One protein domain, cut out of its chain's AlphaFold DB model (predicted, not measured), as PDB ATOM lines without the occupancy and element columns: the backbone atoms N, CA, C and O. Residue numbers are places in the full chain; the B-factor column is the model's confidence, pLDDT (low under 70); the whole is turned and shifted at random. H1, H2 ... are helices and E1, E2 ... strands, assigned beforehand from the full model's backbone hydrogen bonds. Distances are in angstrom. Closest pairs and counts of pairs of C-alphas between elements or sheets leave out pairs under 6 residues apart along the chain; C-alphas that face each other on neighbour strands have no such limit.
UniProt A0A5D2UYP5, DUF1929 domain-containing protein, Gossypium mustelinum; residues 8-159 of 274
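This is residues 8 to 159 of the 274 residues of the protein "DUF1929 domain-containing protein" of Gossypium mustelinum (UniProt A0A5D2UYP5). Amid little regular structure, three small antiparallel sheets form a loose row, E4 E5 E8 E9 between E1 E2 E3 and E10 E11 E12, the latter partly facing it as a sandwich. Hairpin E6 E7 continues beyond E5, near H1. Of 152 printed residues, 58 are in named elements, mostly strand: E1 to E12, H1 following E1. The whole is compact, radius of gyration of the C-alphas 16.0 A, spans 51 by 38 by 23 A.

The largest sheet has E4 at residues 59-62, E5 68-71, E8 92-94, E9 104-106. A meander of successive antiparallel neighbours has E10 119-122, E11 128-133, E12 149-155, 16.3 A long. Elsewhere are E1 8-11, E2 33-38, E3 47-50, E6 74-77, E7 84-87, H1 18-22. C-alpha 8 is at (114.425, 18.471, 87.970), C-alpha 155 at (136.792, 24.966, 86.061).

N 59 of E4 and O 71 of E5, 2.8 A, are within hydrogen-bond range, as is every O i to N i+4 pair of H1. The closest C-alphas of E4 and E10, 59 and 120, are 6.4 A apart.

The printed part has no cut; links E9 to E10 and E11 to E12 are long; no printed residue is under 70 in pLDDT.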
ATOM      1  N   VAL A   8     113.764  17.954  86.773       96.06
ATOM      2  CA  VAL A   8     114.425  18.471  87.970       96.06
ATOM      3  C   VAL A   8     115.352  17.393  88.505       96.06
ATOM      4  O   VAL A   8     114.964  16.230  88.607       96.06
ATOM      5  N   LEU A   9     116.580  17.784  88.841       97.38
ATOM      6  CA  LEU A   9     117.576  16.943  89.496       97.38
ATOM      7  C   LEU A   9     117.932  17.569  90.845       97.38
ATOM      8  O   LEU A   9     118.328  18.730  90.900       97.38
ATOM      9  N   VAL A  10     117.841  16.780  91.909       97.19
ATOM     10  CA  VAL A  10     118.243  17.159  93.267       97.19
ATOM     11  C   VAL A  10     119.327  16.194  93.722       97.19
ATOM     12  O   VAL A  10     119.161  14.990  93.552       97.19
ATOM     13  N   CYS A  11     120.428  16.688  94.285       97.94
ATOM     14  CA  CYS A  11     121.556  15.856  94.707       97.94
ATOM     15  C   CYS A  11     122.142  16.303  96.046       97.94
ATOM     16  O   CYS A  11     122.406  17.484  96.253       97.94
ATOM     17  N   GLY A  12     122.451  15.334  96.907       97.94
ATOM     18  CA  GLY A  12     123.185  15.560  98.147       97.94
ATOM     19  C   GLY A  12     122.359  16.238  99.234       97.94
ATOM     20  O   GLY A  12     121.187  15.924  99.430       97.94
ATOM     21  N   GLY A  13     123.007  17.126  99.982       97.75
ATOM     22  CA  GLY A  13     122.460  17.751 101.181       97.75
ATOM     23  C   GLY A  13     122.884  17.038 102.464       97.75
ATOM     24  O   GLY A  13     123.501  15.971 102.448       97.75
ATOM     25  N   ALA A  14     122.578  17.659 103.599       97.88
ATOM     26  CA  ALA A  14     122.824  17.068 104.905       97.88
ATOM     27  C   ALA A  14     121.621  16.223 105.354       97.88
ATOM     28  O   ALA A  14     120.480  16.635 105.132       97.88
ATOM     29  N   PRO A  15     121.845  15.078 106.023       97.81
ATOM     30  CA  PRO A  15     120.778  14.373 106.723       97.81
ATOM     31  C   PRO A  15     120.012  15.274 107.706       97.81
ATOM     32  O   PRO A  15     120.535  16.254 108.244       97.81
ATOM     33  N   LYS A  16     118.750  14.923 107.979       97.06
ATOM     34  CA  LYS A  16     117.944  15.622 108.988       97.06
ATOM     35  C   LYS A  16     118.664  15.585 110.342       97.06
ATOM     36  O   LYS A  16     119.107  14.533 110.784       97.06
ATOM     37  N   GLY A  17     118.753  16.739 111.001       97.75
ATOM     38  CA  GLY A  17     119.414  16.878 112.302       97.75
ATOM     39  C   GLY A  17     120.922  17.142 112.241       97.75
ATOM     40  O   GLY A  17     121.496  17.464 113.278       97.75
ATOM     41  N   SER A  18     121.560  17.100 111.064       98.25
ATOM     42  CA  SER A  18     123.005  17.354 110.940       98.25
ATOM     43  C   SER A  18     123.441  18.720 111.465       98.25
ATOM     44  O   SER A  18     124.521  18.811 112.025       98.25
ATOM     45  N   PHE A  19     122.609  19.759 111.342       98.06
ATOM     46  CA  PHE A  19     122.914  21.085 111.896       98.06
ATOM     47  C   PHE A  19     123.059  21.052 113.425       98.06
ATOM     48  O   PHE A  19     124.067  21.486 113.969       98.06
ATOM     49  N   ALA A  20     122.088  20.452 114.124       98.38
ATOM     50  CA  ALA A  20     122.131  20.317 115.579       98.38
ATOM     51  C   ALA A  20     123.290  19.421 116.054       98.38
ATOM     52  O   ALA A  20     123.836  19.647 117.131       98.38
ATOM     53  N   GLN A  21     123.666  18.416 115.258       98.50
ATOM     54  CA  GLN A  21     124.825  17.562 115.529       98.50
ATOM     55  C   GLN A  21     126.144  18.313 115.310       98.50
ATOM     56  O   GLN A  21     127.023  18.249 116.168       98.50
ATOM     57  N   ALA A  22     126.260  19.084 114.227       98.12
ATOM     58  CA  ALA A  22     127.455  19.864 113.915       98.12
ATOM     59  C   ALA A  22     127.743  20.921 114.993       98.12
ATOM     60  O   ALA A  22     128.891  21.077 115.392       98.12
ATOM     61  N   LEU A  23     126.706  21.555 115.557       97.94
ATOM     62  CA  LEU A  23     126.841  22.461 116.710       97.94
ATOM     63  C   LEU A  23     127.429  21.789 117.965       97.94
ATOM     64  O   LEU A  23     127.960  22.470 118.834       97.94
ATOM     65  N   ARG A  24     127.338  20.458 118.072       98.00
ATOM     66  CA  ARG A  24     127.927  19.655 119.159       98.00
ATOM     67  C   ARG A  24     129.272  19.033 118.763       98.00
ATOM     68  O   ARG A  24     129.752  18.142 119.456       98.00
ATOM     69  N   GLY A  25     129.845  19.441 117.629       97.38
ATOM     70  CA  GLY A  25     131.085  18.884 117.082       97.38
ATOM     71  C   GLY A  25     130.929  17.529 116.383       97.38
ATOM     72  O   GLY A  25     131.929  16.915 116.022       97.38
ATOM     73  N   ASN A  26     129.699  17.045 116.168       98.06
ATOM     74  CA  ASN A  26     129.442  15.787 115.469       98.06
ATOM     75  C   ASN A  26     129.055  16.030 114.000       98.06
ATOM     76  O   ASN A  26     127.923  16.395 113.674       98.06
ATOM     77  N   PHE A  27     129.999  15.803 113.089       98.31
ATOM     78  CA  PHE A  27     129.834  16.098 111.666       98.31
ATOM     79  C   PHE A  27     129.328  14.881 110.888       98.31
ATOM     80  O   PHE A  27     130.095  14.083 110.350       98.31
ATOM     81  N   ILE A  28     128.005  14.755 110.792       98.50
ATOM     82  CA  ILE A  28     127.355  13.652 110.074       98.50
ATOM     83  C   ILE A  28     127.696  13.694 108.581       98.50
ATOM     84  O   ILE A  28     127.633  14.745 107.944       98.50
ATOM     85  N   ARG A  29     128.018  12.537 107.995       98.56
ATOM     86  CA  ARG A  29     128.279  12.399 106.555       98.56
ATOM     87  C   ARG A  29     127.108  12.930 105.720       98.56
ATOM     88  O   ARG A  29     125.952  12.608 105.987       98.56
ATOM     89  N   ALA A  30     127.414  13.709 104.686       98.69
ATOM     90  CA  ALA A  30     126.425  14.222 103.747       98.69
ATOM     91  C   ALA A  30     125.775  13.091 102.928       98.69
ATOM     92  O   ALA A  30     126.264  11.959 102.874       98.69
ATOM     93  N   LEU A  31     124.670  13.397 102.256       98.44
ATOM     94  CA  LEU A  31     123.973  12.452 101.394       98.44
ATOM     95  C   LEU A  31     124.718  12.266 100.064       98.44
ATOM     96  O   LEU A  31     125.315  13.195  99.514       98.44
ATOM     97  N   LYS A  32     124.650  11.043  99.529       98.06
ATOM     98  CA  LYS A  32     125.052  10.695  98.151       98.06
ATOM     99  C   LYS A  32     123.854  10.503  97.222       98.06
ATOM    100  O   LYS A  32     124.028  10.164  96.056       98.06
ATOM    101  N   THR A  33     122.642  10.668  97.733       98.12
ATOM    102  CA  THR A  33     121.428  10.440  96.960       98.12
ATOM    103  C   THR A  33     121.228  11.577  95.971       98.12
ATOM    104  O   THR A  33     121.307  12.750  96.334       98.12
ATOM    105  N   CYS A  34     120.961  11.215  94.726       98.25
ATOM    106  CA  CYS A  34     120.423  12.092  93.706       98.25
ATOM    107  C   CYS A  34     119.050  11.574  93.293       98.25
ATOM    108  O   CYS A  34     118.860  10.365  93.190       98.25
ATOM    109  N   ALA A  35     118.107  12.464  93.023       97.62
ATOM    110  CA  ALA A  35     116.785  12.117  92.536       97.62
ATOM    111  C   ALA A  35     116.437  12.999  91.336       97.62
ATOM    112  O   ALA A  35     116.618  14.218  91.378       97.62
ATOM    113  N   ARG A  36     115.960  12.375  90.261       97.38
ATOM    114  CA  ARG A  36     115.488  13.041  89.046       97.38
ATOM    115  C   ARG A  36     114.000  12.791  88.874       97.38
ATOM    116  O   ARG A  36     113.545  11.673  89.091       97.38
ATOM    117  N   ILE A  37     113.265  13.808  88.457       97.12
ATOM    118  CA  ILE A  37     111.836  13.721  88.159       97.12
ATOM    119  C   ILE A  37     111.540  14.474  86.869       97.12
ATOM    120  O   ILE A  37     112.102  15.544  86.625       97.12
ATOM    121  N   THR A  38     110.659  13.920  86.044       96.00
ATOM    122  CA  THR A  38     110.054  14.637  84.921       96.00
ATOM    123  C   THR A  38     108.743  15.236  85.407       96.00
ATOM    124  O   THR A  38     107.776  14.515  85.611       96.00
ATOM    125  N   ILE A  39     108.712  16.547  85.635       93.44
ATOM    126  CA  ILE A  39     107.562  17.225  86.262       93.44
ATOM    127  C   ILE A  39     106.398  17.459  85.294       93.44
ATOM    128  O   ILE A  39     105.309  17.812  85.730       93.44
ATOM    129  N   THR A  40     106.630  17.297  83.990       91.94
ATOM    130  CA  THR A  40     105.586  17.361  82.956       91.94
ATOM    131  C   THR A  40     104.992  15.996  82.617       91.94
ATOM    132  O   THR A  40     104.082  15.928  81.798       91.94
ATOM    133  N   ASP A  41     105.485  14.916  83.230       93.44
ATOM    134  CA  ASP A  41     104.877  13.593  83.098       93.44
ATOM    135  C   ASP A  41     103.501  13.595  83.803       93.44
ATOM    136  O   ASP A  41     103.417  14.104  84.924       93.44
ATOM    137  N   PRO A  42     102.425  13.051  83.195       93.19
ATOM    138  CA  PRO A  42     101.108  12.951  83.835       93.19
ATOM    139  C   PRO A  42     101.111  12.184  85.167       93.19
ATOM    140  O   PRO A  42     100.224  12.383  85.996       93.19
ATOM    141  N   ASN A  43     102.091  11.305  85.378       95.50
ATOM    142  CA  ASN A  43     102.317  10.561  86.610       95.50
ATOM    143  C   ASN A  43     103.805  10.647  87.002       95.50
ATOM    144  O   ASN A  43     104.556   9.678  86.832       95.50
ATOM    145  N   PRO A  44     104.259  11.801  87.520       95.94
ATOM    146  CA  PRO A  44     105.675  12.083  87.684       95.94
ATOM    147  C   PRO A  44     106.279  11.219  88.797       95.94
ATOM    148  O   PRO A  44     105.826  11.227  89.942       95.94
ATOM    149  N   LYS A  45     107.338  10.471  88.466       97.00
ATOM    150  CA  LYS A  45     108.035   9.577  89.404       97.00
ATOM    151  C   LYS A  45     109.468  10.020  89.646       97.00
ATOM    152  O   LYS A  45     110.191  10.374  88.716       97.00
ATOM    153  N   TRP A  46     109.892   9.932  90.903       97.31
ATOM    154  CA  TRP A  46     111.293  10.096  91.270       97.31
ATOM    155  C   TRP A  46     112.098   8.862  90.866       97.31
ATOM    156  O   TRP A  46     111.777   7.739  91.250       97.31
ATOM    157  N   VAL A  47     113.184   9.092  90.137       96.69
ATOM    158  CA  VAL A  47     114.221   8.102  89.850       96.69
ATOM    159  C   VAL A  47     115.445   8.459  90.674       96.69
ATOM    160  O   VAL A  47     116.038   9.523  90.488       96.69
ATOM    161  N   THR A  48     115.816   7.582  91.600       97.38
ATOM    162  CA  THR A  48     116.945   7.799  92.506       97.38
ATOM    163  C   THR A  48     118.211   7.119  92.003       97.38
ATOM    164  O   THR A  48     118.181   5.967  91.577       97.38
ATOM    165  N   GLU A  49     119.339   7.809  92.119       97.69
ATOM    166  CA  GLU A  49     120.680   7.302  91.834       97.69
ATOM    167  C   GLU A  49     121.641   7.717  92.961       97.69
ATOM    168  O   GLU A  49     121.336   8.580  93.786       97.69
ATOM    169  N   THR A  50     122.826   7.113  93.010       98.00
ATOM    170  CA  THR A  50     123.865   7.464  93.986       98.00
ATOM    171  C   THR A  50     125.031   8.150  93.281       98.00
ATOM    172  O   THR A  50     125.664   7.560  92.405       98.00
ATOM    173  N   MET A  51     125.338   9.391  93.663       97.81
ATOM    174  CA  MET A  51     126.538  10.089  93.196       97.81
ATOM    175  C   MET A  51     127.795   9.580  93.931       97.81
ATOM    176  O   MET A  51     127.713   9.153  95.086       97.81
ATOM    177  N   PRO A  52     128.988   9.631  93.310       98.06
ATOM    178  CA  PRO A  52     130.203   9.033  93.874       98.06
ATOM    179  C   PRO A  52     130.669   9.689  95.183       98.06
ATOM    180  O   PRO A  52     131.193   9.004  96.067       98.06
ATOM    181  N   LEU A  53     130.447  10.996  95.337       98.19
ATOM    182  CA  LEU A  53     130.943  11.802  96.453       98.19
ATOM    183  C   LEU A  53     129.767  12.405  97.214       98.19
ATOM    184  O   LEU A  53     128.882  12.987  96.602       98.19
ATOM    185  N   ALA A  54     129.757  12.248  98.538       98.31
ATOM    186  CA  ALA A  54     128.730  12.843  99.388       98.31
ATOM    187  C   ALA A  54     128.979  14.348  99.482       98.31
ATOM    188  O   ALA A  54     130.137  14.740  99.612       98.31
ATOM    189  N   ARG A  55     127.935  15.177  99.389       98.50
ATOM    190  CA  ARG A  55     128.113  16.632  99.286       98.50
ATOM    191  C   ARG A  55     126.981  17.389  99.971       98.50
ATOM    192  O   ARG A  55     125.816  17.182  99.647       98.50
ATOM    193  N   VAL A  56     127.333  18.295 100.874       98.06
ATOM    194  CA  VAL A  56     126.487  19.379 101.388       98.06
ATOM    195  C   VAL A  56     127.082  20.715 100.939       98.06
ATOM    196  O   VAL A  56     128.287  20.798 100.713       98.06
ATOM    197  N   MET A  57     126.253  21.752 100.797       96.31
ATOM    198  CA  MET A  57     126.676  23.073 100.307       96.31
ATOM    199  C   MET A  57     127.350  23.031  98.921       96.31
ATOM    200  O   MET A  57     128.269  23.794  98.641       96.31
ATOM    201  N   GLY A  58     126.937  22.092  98.070       97.00
ATOM    202  CA  GLY A  58     127.428  22.010  96.700       97.00
ATOM    203  C   GLY A  58     126.620  22.885  95.756       97.00
ATOM    204  O   GLY A  58     125.400  22.951  95.879       97.00
ATOM    205  N   ASP A  59     127.281  23.471  94.770       97.75
ATOM    206  CA  ASP A  59     126.625  24.094  93.627       97.75
ATOM    207  C   ASP A  59     126.361  23.052  92.533       97.75
ATOM    208  O   ASP A  59     127.173  22.155  92.282       97.75
ATOM    209  N   MET A  60     125.224  23.187  91.849       97.44
ATOM    210  CA  MET A  60     124.869  22.387  90.676       97.44
ATOM    211  C   MET A  60     124.711  23.314  89.478       97.44
ATOM    212  O   MET A  60     123.747  24.070  89.414       97.44
ATOM    213  N   ILE A  61     125.645  23.268  88.529       97.62
ATOM    214  CA  ILE A  61     125.695  24.194  87.392       97.62
ATOM    215  C   ILE A  61     125.261  23.487  86.110       97.62
ATOM    216  O   ILE A  61     125.849  22.474  85.721       97.62
ATOM    217  N   LEU A  62     124.247  24.025  85.433       97.94
ATOM    218  CA  LEU A  62     123.833  23.567  84.107       97.94
ATOM    219  C   LEU A  62     124.855  24.027  83.062       97.94
ATOM    220  O   LEU A  62     125.144  25.216  82.933       97.94
ATOM    221  N   LEU A  63     125.398  23.078  82.302       98.38
ATOM    222  CA  LEU A  63     126.355  23.343  81.230       98.38
ATOM    223  C   LEU A  63     125.632  23.478  79.880       98.38
ATOM    224  O   LEU A  63     124.572  22.874  79.695       98.38
ATOM    225  N   PRO A  64     126.217  24.179  78.889       98.00
ATOM    226  CA  PRO A  64     125.575  24.399  77.591       98.00
ATOM    227  C   PRO A  64     125.152  23.117  76.866       98.00
ATOM    228  O   PRO A  64     124.179  23.109  76.132       98.00
ATOM    229  N   ASN A  65     125.863  22.010  77.083       97.19
ATOM    230  CA  ASN A  65     125.581  20.724  76.441       97.19
ATOM    231  C   ASN A  65     124.581  19.839  77.207       97.19
ATOM    232  O   ASN A  65     124.554  18.630  76.981       97.19
ATOM    233  N   GLY A  66     123.809  20.398  78.142       96.56
ATOM    234  CA  GLY A  66     122.783  19.659  78.888       96.56
ATOM    235  C   GLY A  66     123.299  18.834  80.064       96.56
ATOM    236  O   GLY A  66     122.510  18.195  80.754       96.56
ATOM    237  N   LYS A  67     124.608  18.836  80.326       98.19
ATOM    238  CA  LYS A  67     125.196  18.164  81.496       98.19
ATOM    239  C   LYS A  67     125.107  19.055  82.732       98.19
ATOM    240  O   LYS A  67     124.992  20.272  82.617       98.19
ATOM    241  N   VAL A  68     125.218  18.448  83.910       98.38
ATOM    242  CA  VAL A  68     125.203  19.167  85.194       98.38
ATOM    243  C   VAL A  68     126.533  18.961  85.904       98.38
ATOM    244  O   VAL A  68     126.980  17.825  86.065       98.38
ATOM    245  N   LEU A  69     127.182  20.043  86.317       98.62
ATOM    246  CA  LEU A  69     128.401  20.009  87.118       98.62
ATOM    247  C   LEU A  69     128.049  20.186  88.595       98.62
ATOM    248  O   LEU A  69     127.527  21.228  88.971       98.62
ATOM    249  N   LEU A  70     128.361  19.196  89.425       98.69
ATOM    250  CA  LEU A  70     128.296  19.302  90.880       98.69
ATOM    251  C   LEU A  70     129.683  19.709  91.392       98.69
ATOM    252  O   LEU A  70     130.643  18.958  91.195       98.69
ATOM    253  N   ILE A  71     129.800  20.866  92.039       98.56
ATOM    254  CA  ILE A  71     131.069  21.465  92.490       98.56
ATOM    255  C   ILE A  71     130.902  22.100  93.879       98.56
ATOM    256  O   ILE A  71     129.774  22.244  94.340       98.56
ATOM    257  N   ASN A  72     132.005  22.450  94.548       98.38
ATOM    258  CA  ASN A  72     132.034  23.071  95.883       98.38
ATOM    259  C   ASN A  72     131.417  22.231  97.019       98.38
ATOM    260  O   ASN A  72     130.775  21.206  96.812       98.38
ATOM    261  N   GLY A  73     131.608  22.651  98.256       98.12
ATOM    262  CA  GLY A  73     130.972  22.071  99.427       98.12
ATOM    263  C   GLY A  73     131.781  20.990 100.139       98.12
ATOM    264  O   GLY A  73     132.948  20.710  99.851       98.12
ATOM    265  N   ALA A  74     131.117  20.382 101.114       98.56
ATOM    266  CA  ALA A  74     131.717  19.564 102.158       98.56
ATOM    267  C   ALA A  74     131.120  18.148 102.186       98.56
ATOM    268  O   ALA A  74     129.973  17.927 101.791       98.56
ATOM    269  N   GLY A  75     131.895  17.174 102.656       98.69
ATOM    270  CA  GLY A  75     131.517  15.762 102.715       98.69
ATOM    271  C   GLY A  75     130.722  15.381 103.958       98.69
ATOM    272  O   GLY A  75     130.127  14.300 104.003       98.69
ATOM    273  N   SER A  76     130.706  16.248 104.965       98.69
ATOM    274  CA  SER A  76     130.025  16.040 106.243       98.69
ATOM    275  C   SER A  76     129.684  17.361 106.925       98.69
ATOM    276  O   SER A  76     130.293  18.392 106.634       98.69
ATOM    277  N   GLY A  77     128.745  17.305 107.866       98.44
ATOM    278  CA  GLY A  77     128.256  18.449 108.619       98.44
ATOM    279  C   GLY A  77     127.026  19.086 107.976       98.44
ATOM    280  O   GLY A  77     126.158  18.386 107.441       98.44
ATOM    281  N   SER A  78     126.929  20.410 108.036       98.00
ATOM    282  CA  SER A  78     125.809  21.179 107.484       98.00
ATOM    283  C   SER A  78     126.255  22.516 106.895       98.00
ATOM    284  O   SER A  78     127.410  22.910 107.020       98.00
ATOM    285  N   ALA A  79     125.313  23.223 106.268       96.25
ATOM    286  CA  ALA A  79     125.469  24.650 106.009       96.25
ATOM    287  C   ALA A  79     125.557  25.442 107.322       96.25
ATOM    288  O   ALA A  79     124.975  25.022 108.327       96.25
ATOM    289  N   GLY A  80     126.269  26.569 107.292       95.69
ATOM    290  CA  GLY A  80     126.541  27.424 108.448       95.69
ATOM    291  C   GLY A  80     128.035  27.568 108.742       95.69
ATOM    292  O   GLY A  80     128.864  26.818 108.223       95.69
ATOM    293  N   TRP A  81     128.367  28.551 109.577       97.19
ATOM    294  CA  TRP A  81     129.747  28.836 109.966       97.19
ATOM    295  C   TRP A  81     130.325  27.741 110.860       97.19
ATOM    296  O   TRP A  81     129.664  27.312 111.797       97.19
ATOM    297  N   GLU A  82     131.547  27.294 110.577       97.31
ATOM    298  CA  GLU A  82     132.246  26.189 111.265       97.31
ATOM    299  C   GLU A  82     131.593  24.798 111.147       97.31
ATOM    300  O   GLU A  82     132.097  23.822 111.705       97.31
ATOM    301  N   LEU A  83     130.469  24.661 110.434       97.88
ATOM    302  CA  LEU A  83     129.659  23.435 110.484       97.88
ATOM    303  C   LEU A  83     129.972  22.421 109.382       97.88
ATOM    304  O   LEU A  83     129.433  21.314 109.408       97.88
ATOM    305  N   GLY A  84     130.808  22.776 108.406       97.75
ATOM    306  CA  GLY A  84     131.212  21.902 107.306       97.75
ATOM    307  C   GLY A  84     132.582  21.273 107.540       97.75
ATOM    308  O   GLY A  84     133.524  21.961 107.912       97.75
ATOM    309  N   GLN A  85     132.713  19.980 107.251       98.00
ATOM    310  CA  GLN A  85     133.968  19.227 107.363       98.00
ATOM    311  C   GLN A  85     134.228  18.388 106.111       98.00
ATOM    312  O   GLN A  85     133.297  18.072 105.365       98.00
ATOM    313  N   ASN A  86     135.477  17.954 105.929       98.00
ATOM    314  CA  ASN A  86     135.905  17.089 104.821       98.00
ATOM    315  C   ASN A  86     135.613  17.718 103.440       98.00
ATOM    316  O   ASN A  86     134.647  17.317 102.785       98.00
ATOM    317  N   PRO A  87     136.396  18.714 102.988       98.12
ATOM    318  CA  PRO A  87     136.130  19.423 101.736       98.12
ATOM    319  C   PRO A  87     136.087  18.472 100.536       98.12
ATOM    320  O   PRO A  87     136.922  17.577 100.399       98.12
ATOM    321  N   ILE A  88     135.125  18.678  99.632       98.50
ATOM    322  CA  ILE A  88     135.008  17.875  98.411       98.50
ATOM    323  C   ILE A  88     135.663  18.610  97.245       98.50
ATOM    324  O   ILE A  88     135.032  19.411  96.557       98.50
ATOM    325  N   LEU A  89     136.926  18.267  97.000       98.56
ATOM    326  CA  LEU A  89     137.780  18.922  96.006       98.56
ATOM    327  C   LEU A  89     137.484  18.514  94.557       98.56
ATOM    328  O   LEU A  89     137.699  19.294  93.634       98.56
ATOM    329  N   SER A  90     136.992  17.292  94.335       98.69
ATOM    330  CA  SER A  90     136.649  16.812  92.994       98.69
ATOM    331  C   SER A  90     135.224  17.209  92.603       98.69
ATOM    332  O   SER A  90     134.266  16.840  93.298       98.69
ATOM    333  N   PRO A  91     135.031  17.880  91.456       98.69
ATOM    334  CA  PRO A  91     133.715  18.026  90.857       98.69
ATOM    335  C   PRO A  91     133.181  16.680  90.351       98.69
ATOM    336  O   PRO A  91     133.935  15.745  90.063       98.69
ATOM    337  N   VAL A  92     131.866  16.582  90.186       98.75
ATOM    338  CA  VAL A  92     131.203  15.423  89.574       98.75
ATOM    339  C   VAL A  92     130.357  15.902  88.404       98.75
ATOM    340  O   VAL A  92     129.474  16.736  88.563       98.75
ATOM    341  N   LEU A  93     130.609  15.351  87.221       98.75
ATOM    342  CA  LEU A  93     129.812  15.608  86.029       98.75
ATOM    343  C   LEU A  93     128.669  14.594  85.950       98.75
ATOM    344  O   LEU A  93     128.917  13.392  85.860       98.75
ATOM    345  N   TYR A  94     127.434  15.078  85.938       98.69
ATOM    346  CA  TYR A  94     126.234  14.292  85.679       98.69
ATOM    347  C   TYR A  94     125.822  14.408  84.205       98.69
ATOM    348  O   TYR A  94     125.707  15.505  83.649       98.69
ATOM    349  N   ARG A  95     125.624  13.255  83.563       97.88
ATOM    350  CA  ARG A  95     125.325  13.097  82.134       97.88
ATOM    351  C   ARG A  95     123.924  12.492  81.966       97.88
ATOM    352  O   ARG A  95     123.803  11.266  82.034       97.88
ATOM    353  N   PRO A  96     122.870  13.315  81.804       95.62
ATOM    354  CA  PRO A  96     121.480  12.845  81.828       95.62
ATOM    355  C   PRO A  96     121.121  11.891  80.682       95.62
ATOM    356  O   PRO A  96     120.171  11.119  80.830       95.62
ATOM    357  N   ASP A  97     121.876  11.941  79.583       93.25
ATOM    358  CA  ASP A  97     121.751  11.130  78.367       93.25
ATOM    359  C   ASP A  97     122.287   9.699  78.528       93.25
ATOM    360  O   ASP A  97     121.991   8.818  77.721       93.25
ATOM    361  N   LYS A  98     123.097   9.441  79.560       96.31
ATOM    362  CA  LYS A  98     123.652   8.107  79.811       96.31
ATOM    363  C   LYS A  98     122.653   7.215  80.541       96.31
ATOM    364  O   LYS A  98     121.744   7.685  81.228       96.31
ATOM    365  N   LYS A  99     122.862   5.901  80.407       96.00
ATOM    366  CA  LYS A  99     122.131   4.891  81.179       96.00
ATOM    367  C   LYS A  99     122.336   5.131  82.677       96.00
ATOM    368  O   LYS A  99     123.416   5.565  83.097       96.00
ATOM    369  N   ILE A 100     121.297   4.840  83.458       94.75
ATOM    370  CA  ILE A 100     121.346   4.848  84.925       94.75
ATOM    371  C   ILE A 100     122.555   4.026  85.394       94.75
ATOM    372  O   ILE A 100     122.896   3.010  84.788       94.75
ATOM    373  N   GLY A 101     123.257   4.518  86.415       93.94
ATOM    374  CA  GLY A 101     124.500   3.911  86.914       93.94
ATOM    375  C   GLY A 101     125.766   4.314  86.147       93.94
ATOM    376  O   GLY A 101     126.869   4.123  86.644       93.94
ATOM    377  N   SER A 102     125.643   4.941  84.971       96.12
ATOM    378  CA  SER A 102     126.777   5.484  84.196       96.12
ATOM    379  C   SER A 102     126.756   7.013  84.072       96.12
ATOM    380  O   SER A 102     127.573   7.598  83.351       96.12
ATOM    381  N   ARG A 103     125.811   7.692  84.733       97.69
ATOM    382  CA  ARG A 103     125.590   9.136  84.561       97.69
ATOM    383  C   ARG A 103     126.646  10.001  85.235       97.69
ATOM    384  O   ARG A 103     126.981  11.052  84.694       97.69
ATOM    385  N   PHE A 104     127.209   9.558  86.352       98.50
ATOM    386  CA  PHE A 104     128.196  10.328  87.104       98.50
ATOM    387  C   PHE A 104     129.623  10.035  86.643       98.50
ATOM    388  O   PHE A 104     129.991   8.890  86.389       98.50
ATOM    389  N   LYS A 105     130.444  11.083  86.551       98.25
ATOM    390  CA  LYS A 105     131.884  10.979  86.310       98.25
ATOM    391  C   LYS A 105     132.624  12.001  87.166       98.25
ATOM    392  O   LYS A 105     132.455  13.203  86.963       98.25
ATOM    393  N   THR A 106     133.467  11.536  88.077       98.50
ATOM    394  CA  THR A 106     134.377  12.399  88.845       98.50
ATOM    395  C   THR A 106     135.343  13.120  87.902       98.50
ATOM    396  O   THR A 106     135.803  12.538  86.918       98.50
ATOM    397  N   GLN A 107     135.588  14.400  88.164       98.56
ATOM    398  CA  GLN A 107     136.513  15.253  87.416       98.56
ATOM    399  C   GLN A 107     137.786  15.510  88.238       98.56
ATOM    400  O   GLN A 107     137.840  15.174  89.424       98.56
ATOM    401  N   ASN A 108     138.796  16.115  87.613       98.19
ATOM    402  CA  ASN A 108     140.046  16.461  88.290       98.19
ATOM    403  C   ASN A 108     139.785  17.408  89.480       98.19
ATOM    404  O   ASN A 108     138.949  18.309  89.354       98.19
ATOM    405  N   PRO A 109     140.453  17.195  90.629       98.31
ATOM    406  CA  PRO A 109     140.261  18.010  91.825       98.31
ATOM    407  C   PRO A 109     140.925  19.390  91.717       98.31
ATOM    408  O   PRO A 109     141.925  19.544  91.018       98.31
ATOM    409  N   THR A 110     140.394  20.366  92.460       97.88
ATOM    410  CA  THR A 110     141.145  21.569  92.876       97.88
ATOM    411  C   THR A 110     141.970  21.263  94.136       97.88
ATOM    412  O   THR A 110     141.785  20.227  94.774       97.88
ATOM    413  N   THR A 111     142.878  22.156  94.513       97.38
ATOM    414  CA  THR A 111     143.550  22.155  95.819       97.38
ATOM    415  C   THR A 111     142.901  23.114  96.821       97.38
ATOM    416  O   THR A 111     143.287  23.099  97.986       97.38
ATOM    417  N   ILE A 112     141.915  23.920  96.404       98.06
ATOM    418  CA  ILE A 112     141.280  24.952  97.233       98.06
ATOM    419  C   ILE A 112     139.937  24.449  97.798       98.06
ATOM    420  O   ILE A 112     139.008  24.154  97.039       98.06
ATOM    421  N   PRO A 113     139.779  24.367  99.133       97.88
ATOM    422  CA  PRO A 113     138.498  24.072  99.771       97.88
ATOM    423  C   PRO A 113     137.463  25.182  99.540       97.88
ATOM    424  O   PRO A 113     137.541  26.267 100.107       97.88
ATOM    425  N   ARG A 114     136.430  24.894  98.747       98.19
ATOM    426  CA  ARG A 114     135.291  25.800  98.534       98.19
ATOM    427  C   ARG A 114     134.145  25.412  99.473       98.19
ATOM    428  O   ARG A 114     133.293  24.617  99.099       98.19
ATOM    429  N   MET A 115     134.163  25.904 100.710       98.00
ATOM    430  CA  MET A 115     133.235  25.526 101.794       98.00
ATOM    431  C   MET A 115     131.980  26.426 101.824       98.00
ATOM    432  O   MET A 115     131.511  26.877 100.777       98.00
ATOM    433  N   TYR A 116     131.397  26.682 103.004       98.06
ATOM    434  CA  TYR A 116     130.282  27.624 103.159       98.06
ATOM    435  C   TYR A 116     130.653  29.013 102.600       98.06
ATOM    436  O   TYR A 116     131.822  29.414 102.608       98.06
ATOM    437  N   HIS A 117     129.662  29.716 102.047       98.12
ATOM    438  CA  HIS A 117     129.838  30.953 101.269       98.12
ATOM    439  C   HIS A 117     130.767  30.849 100.038       98.12
ATOM    440  O   HIS A 117     131.258  31.867  99.553       98.12
ATOM    441  N   SER A 118     131.015  29.651  99.503       98.06
ATOM    442  CA  SER A 118     131.486  29.531  98.118       98.06
ATOM    443  C   SER A 118     130.325  29.692  97.130       98.06
ATOM    444  O   SER A 118     129.150  29.582  97.497       98.06
ATOM    445  N   SER A 119     130.655  30.003  95.881       97.25
ATOM    446  CA  SER A 119     129.693  30.080  94.781       97.25
ATOM    447  C   SER A 119     130.365  29.691  93.467       97.25
ATOM    448  O   SER A 119     131.585  29.807  93.308       97.25
ATOM    449  N   ALA A 120     129.568  29.231  92.509       97.56
ATOM    450  CA  ALA A 120     130.013  28.937  91.155       97.56
ATOM    451  C   ALA A 120     129.008  29.461  90.129       97.56
ATOM    452  O   ALA A 120     127.813  29.463  90.392       97.56
ATOM    453  N   THR A 121     129.447  29.881  88.942       96.25
ATOM    454  CA  THR A 121     128.544  30.313  87.859       96.25
ATOM    455  C   THR A 121     129.122  30.023  86.476       96.25
ATOM    456  O   THR A 121     130.339  30.024  86.288       96.25
ATOM    457  N   LEU A 122     128.259  29.757  85.491       97.44
ATOM    458  CA  LEU A 122     128.688  29.512  84.115       97.44
ATOM    459  C   LEU A 122     129.049  30.832  83.415       97.44
ATOM    460  O   LEU A 122     128.265  31.780  83.390       97.44
ATOM    461  N   LEU A 123     130.209  30.859  82.765       97.31
ATOM    462  CA  LEU A 123     130.652  31.951  81.909       97.31
ATOM    463  C   LEU A 123     130.237  31.738  80.450       97.31
ATOM    464  O   LEU A 123     130.037  30.621  79.969       97.31
ATOM    465  N   ARG A 124     130.189  32.838  79.693       97.38
ATOM    466  CA  ARG A 124     129.886  32.825  78.251       97.38
ATOM    467  C   ARG A 124     130.843  31.974  77.429       97.38
ATOM    468  O   ARG A 124     130.449  31.450  76.397       97.38
ATOM    469  N   ASP A 125     132.098  31.865  77.831       97.44
ATOM    470  CA  ASP A 125     133.078  31.040  77.124       97.44
ATOM    471  C   ASP A 125     132.910  29.535  77.395       97.44
ATOM    472  O   ASP A 125     133.569  28.729  76.736       97.44
ATOM    473  N   GLY A 126     131.996  29.153  78.293       97.62
ATOM    474  CA  GLY A 126     131.696  27.777  78.670       97.62
ATOM    475  C   GLY A 126     132.456  27.279  79.899       97.62
ATOM    476  O   GLY A 126     132.223  26.137  80.299       97.62
ATOM    477  N   ARG A 127     133.350  28.078  80.498       98.56
ATOM    478  CA  ARG A 127     133.982  27.757  81.789       98.56
ATOM    479  C   ARG A 127     133.001  27.979  82.938       98.56
ATOM    480  O   ARG A 127     132.006  28.685  82.787       98.56
ATOM    481  N   VAL A 128     133.299  27.406  84.098       98.44
ATOM    482  CA  VAL A 128     132.577  27.683  85.347       98.44
ATOM    483  C   VAL A 128     133.503  28.472  86.262       98.44
ATOM    484  O   VAL A 128     134.530  27.948  86.684       98.44
ATOM    485  N   LEU A 129     133.155  29.728  86.538       98.19
ATOM    486  CA  LEU A 129     133.848  30.553  87.523       98.19
ATOM    487  C   LEU A 129     133.477  30.058  88.915       98.19
ATOM    488  O   LEU A 129     132.297  29.855  89.191       98.19
ATOM    489  N   VAL A 130     134.469  29.884  89.774       98.38
ATOM    490  CA  VAL A 130     134.333  29.427  91.153       98.38
ATOM    491  C   VAL A 130     135.007  30.456  92.044       98.38
ATOM    492  O   VAL A 130     136.117  30.900  91.749       98.38
ATOM    493  N   GLY A 131     134.334  30.861  93.113       97.62
ATOM    494  CA  GLY A 131     134.825  31.914  93.985       97.62
ATOM    495  C   GLY A 131     134.376  31.766  95.425       97.62
ATOM    496  O   GLY A 131     133.469  30.994  95.747       97.62
ATOM    497  N   GLY A 132     135.037  32.549  96.273       95.56
ATOM    498  CA  GLY A 132     134.835  32.542  97.710       95.56
ATOM    499  C   GLY A 132     135.387  31.296  98.396       95.56
ATOM    500  O   GLY A 132     135.644  30.257  97.791       95.56
ATOM    501  N   SER A 133     135.526  31.407  99.698       95.81
ATOM    502  CA  SER A 133     134.746  30.686 100.695       95.81
ATOM    503  C   SER A 133     134.904  31.480 101.982       95.81
ATOM    504  O   SER A 133     135.983  31.988 102.269       95.81
ATOM    505  N   ASN A 134     133.838  31.630 102.756       97.12
ATOM    506  CA  ASN A 134     133.952  32.210 104.085       97.12
ATOM    507  C   ASN A 134     133.121  31.379 105.061       97.12
ATOM    508  O   ASN A 134     131.948  31.694 105.290       97.12
ATOM    509  N   PRO A 135     133.704  30.311 105.629       96.94
ATOM    510  CA  PRO A 135     133.024  29.473 106.600       96.94
ATOM    511  C   PRO A 135     132.965  30.103 107.999       96.94
ATOM    512  O   PRO A 135     132.609  29.406 108.940       96.94
ATOM    513  N   HIS A 136     133.237  31.404 108.126       97.69
ATOM    514  CA  HIS A 136     133.324  32.137 109.384       97.69
ATOM    515  C   HIS A 136     132.349  33.326 109.417       97.69
ATOM    516  O   HIS A 136     131.953  33.857 108.373       97.69
ATOM    517  N   ALA A 137     132.003  33.786 110.624       95.88
ATOM    518  CA  ALA A 137     131.159  34.971 110.824       95.88
ATOM    519  C   ALA A 137     131.802  36.264 110.284       95.88
ATOM    520  O   ALA A 137     131.116  37.129 109.743       95.88
ATOM    521  N   PHE A 138     133.128  36.359 110.380       96.12
ATOM    522  CA  PHE A 138     133.956  37.447 109.855       96.12
ATOM    523  C   PHE A 138     135.087  36.861 109.018       96.12
ATOM    524  O   PHE A 138     135.331  35.661 109.081       96.12
ATOM    525  N   TYR A 139     135.809  37.681 108.256       97.38
ATOM    526  CA  TYR A 139     136.994  37.185 107.561       97.38
ATOM    527  C   TYR A 139     138.046  36.720 108.561       97.38
ATOM    528  O   TYR A 139     138.462  37.481 109.434       97.38
ATOM    529  N   ASN A 140     138.466  35.467 108.420       97.75
ATOM    530  CA  ASN A 140     139.479  34.867 109.264       97.75
ATOM    531  C   ASN A 140     140.439  34.041 108.409       97.75
ATOM    532  O   ASN A 140     140.028  33.135 107.689       97.75
ATOM    533  N   PHE A 141     141.722  34.382 108.481       97.06
ATOM    534  CA  PHE A 141     142.767  33.804 107.639       97.06
ATOM    535  C   PHE A 141     143.775  32.964 108.429       97.06
ATOM    536  O   PHE A 141     144.599  32.279 107.829       97.06
ATOM    537  N   THR A 142     143.743  33.021 109.762       96.12
ATOM    538  CA  THR A 142     144.773  32.438 110.629       96.12
ATOM    539  C   THR A 142     144.148  31.578 111.719       96.12
ATOM    540  O   THR A 142     143.063  31.859 112.218       96.12
ATOM    541  N   SER A 143     144.840  30.500 112.094       94.94
ATOM    542  CA  SER A 143     144.423  29.604 113.185       94.94
ATOM    543  C   SER A 143     143.006  29.022 113.036       94.94
ATOM    544  O   SER A 143     142.328  28.760 114.027       94.94
ATOM    545  N   VAL A 144     142.565  28.792 111.796       96.50
ATOM    546  CA  VAL A 144     141.272  28.180 111.451       96.50
ATOM    547  C   VAL A 144     141.459  27.023 110.479       96.50
ATOM    548  O   VAL A 144     142.425  26.987 109.720       96.50
ATOM    549  N   LEU A 145     140.520  26.076 110.492       95.50
ATOM    550  CA  LEU A 145     140.608  24.871 109.668       95.50
ATOM    551  C   LEU A 145     140.483  25.164 108.164       95.50
ATOM    552  O   LEU A 145     141.153  24.527 107.353       95.50
ATOM    553  N   PHE A 146     139.635  26.127 107.800       97.00
ATOM    554  CA  PHE A 146     139.386  26.530 106.416       97.00
ATOM    555  C   PHE A 146     139.412  28.059 106.313       97.00
ATOM    556  O   PHE A 146     138.355  28.671 106.444       97.00
ATOM    557  N   PRO A 147     140.587  28.676 106.094       97.50
ATOM    558  CA  PRO A 147     140.719  30.127 105.970       97.50
ATOM    559  C   PRO A 147     139.750  30.740 104.956       97.50
ATOM    560  O   PRO A 147     139.393  30.106 103.960       97.50
ATOM    561  N   THR A 148     139.367  32.000 105.173       98.25
ATOM    562  CA  THR A 148     138.637  32.785 104.178       98.25
ATOM    563  C   THR A 148     139.406  32.791 102.853       98.25
ATOM    564  O   THR A 148     140.576  33.159 102.790       98.25
ATOM    565  N   GLU A 149     138.721  32.411 101.780       97.44
ATOM    566  CA  GLU A 149     139.269  32.290 100.437       97.44
ATOM    567  C   GLU A 149     138.681  33.385  99.538       97.44
ATOM    568  O   GLU A 149     137.472  33.435  99.298       97.44
ATOM    569  N   LEU A 150     139.537  34.282  99.051       97.00
ATOM    570  CA  LEU A 150     139.146  35.445  98.242       97.00
ATOM    571  C   LEU A 150     139.485  35.284  96.754       97.00
ATOM    572  O   LEU A 150     139.066  36.104  95.935       97.00
ATOM    573  N   SER A 151     140.233  34.245  96.385       97.31
ATOM    574  CA  SER A 151     140.608  33.966  95.003       97.31
ATOM    575  C   SER A 151     139.437  33.439  94.179       97.31
ATOM    576  O   SER A 151     138.448  32.889  94.687       97.31
ATOM    577  N   LEU A 152     139.605  33.562  92.865       97.94
ATOM    578  CA  LEU A 152     138.752  32.951  91.859       97.94
ATOM    579  C   LEU A 152     139.535  31.873  91.109       97.94
ATOM    580  O   LEU A 152     140.689  32.075  90.738       97.94
ATOM    581  N   GLU A 153     138.868  30.766  90.813       97.88
ATOM    582  CA  GLU A 153     139.336  29.741  89.884       97.88
ATOM    583  C   GLU A 153     138.300  29.550  88.776       97.88
ATOM    584  O   GLU A 153     137.122  29.869  88.934       97.88
ATOM    585  N   ALA A 154     138.718  29.000  87.642       97.75
ATOM    586  CA  ALA A 154     137.791  28.592  86.598       97.75
ATOM    587  C   ALA A 154     137.937  27.094  86.337       97.75
ATOM    588  O   ALA A 154     138.986  26.633  85.890       97.75
ATOM    589  N   PHE A 155     136.865  26.336  86.552       98.56
ATOM    590  CA  PHE A 155     136.792  24.966  86.061       98.56
ATOM    591  C   PHE A 155     136.580  24.998  84.544       98.56
ATOM    592  O   PHE A 155     135.632  25.619  84.053       98.56
ATOM    593  N   SER A 156     137.463  24.325  83.802       98.31
ATOM    594  CA  SER A 156     137.381  24.183  82.346       98.31
ATOM    595  C   SER A 156     136.869  22.783  81.991       98.31
ATOM    596  O   SER A 156     137.616  21.810  82.118       98.31
ATOM    597  N   PRO A 157     135.592  22.627  81.591       98.19
ATOM    598  CA  PRO A 157     135.055  21.316  81.240       98.19
ATOM    599  C   PRO A 157     135.747  20.735  80.004       98.19
ATOM    600  O   PRO A 157     136.179  21.473  79.125       98.19
ATOM    601  N   ALA A 158     135.762  19.405  79.872       97.38
ATOM    602  CA  ALA A 158     136.472  18.703  78.792       97.38
ATOM    603  C   ALA A 158     136.086  19.133  77.361       97.38
ATOM    604  O   ALA A 158     136.844  18.900  76.428       97.38
ATOM    605  N   TYR A 159     134.920  19.758  77.167       97.38
ATOM    606  CA  TYR A 159     134.528  20.321  75.871       97.38
ATOM    607  C   TYR A 159     135.306  21.594  75.478       97.38
ATOM    608  O   TYR A 159     135.100  22.103  74.381       97.38
TER     609      TYR A 159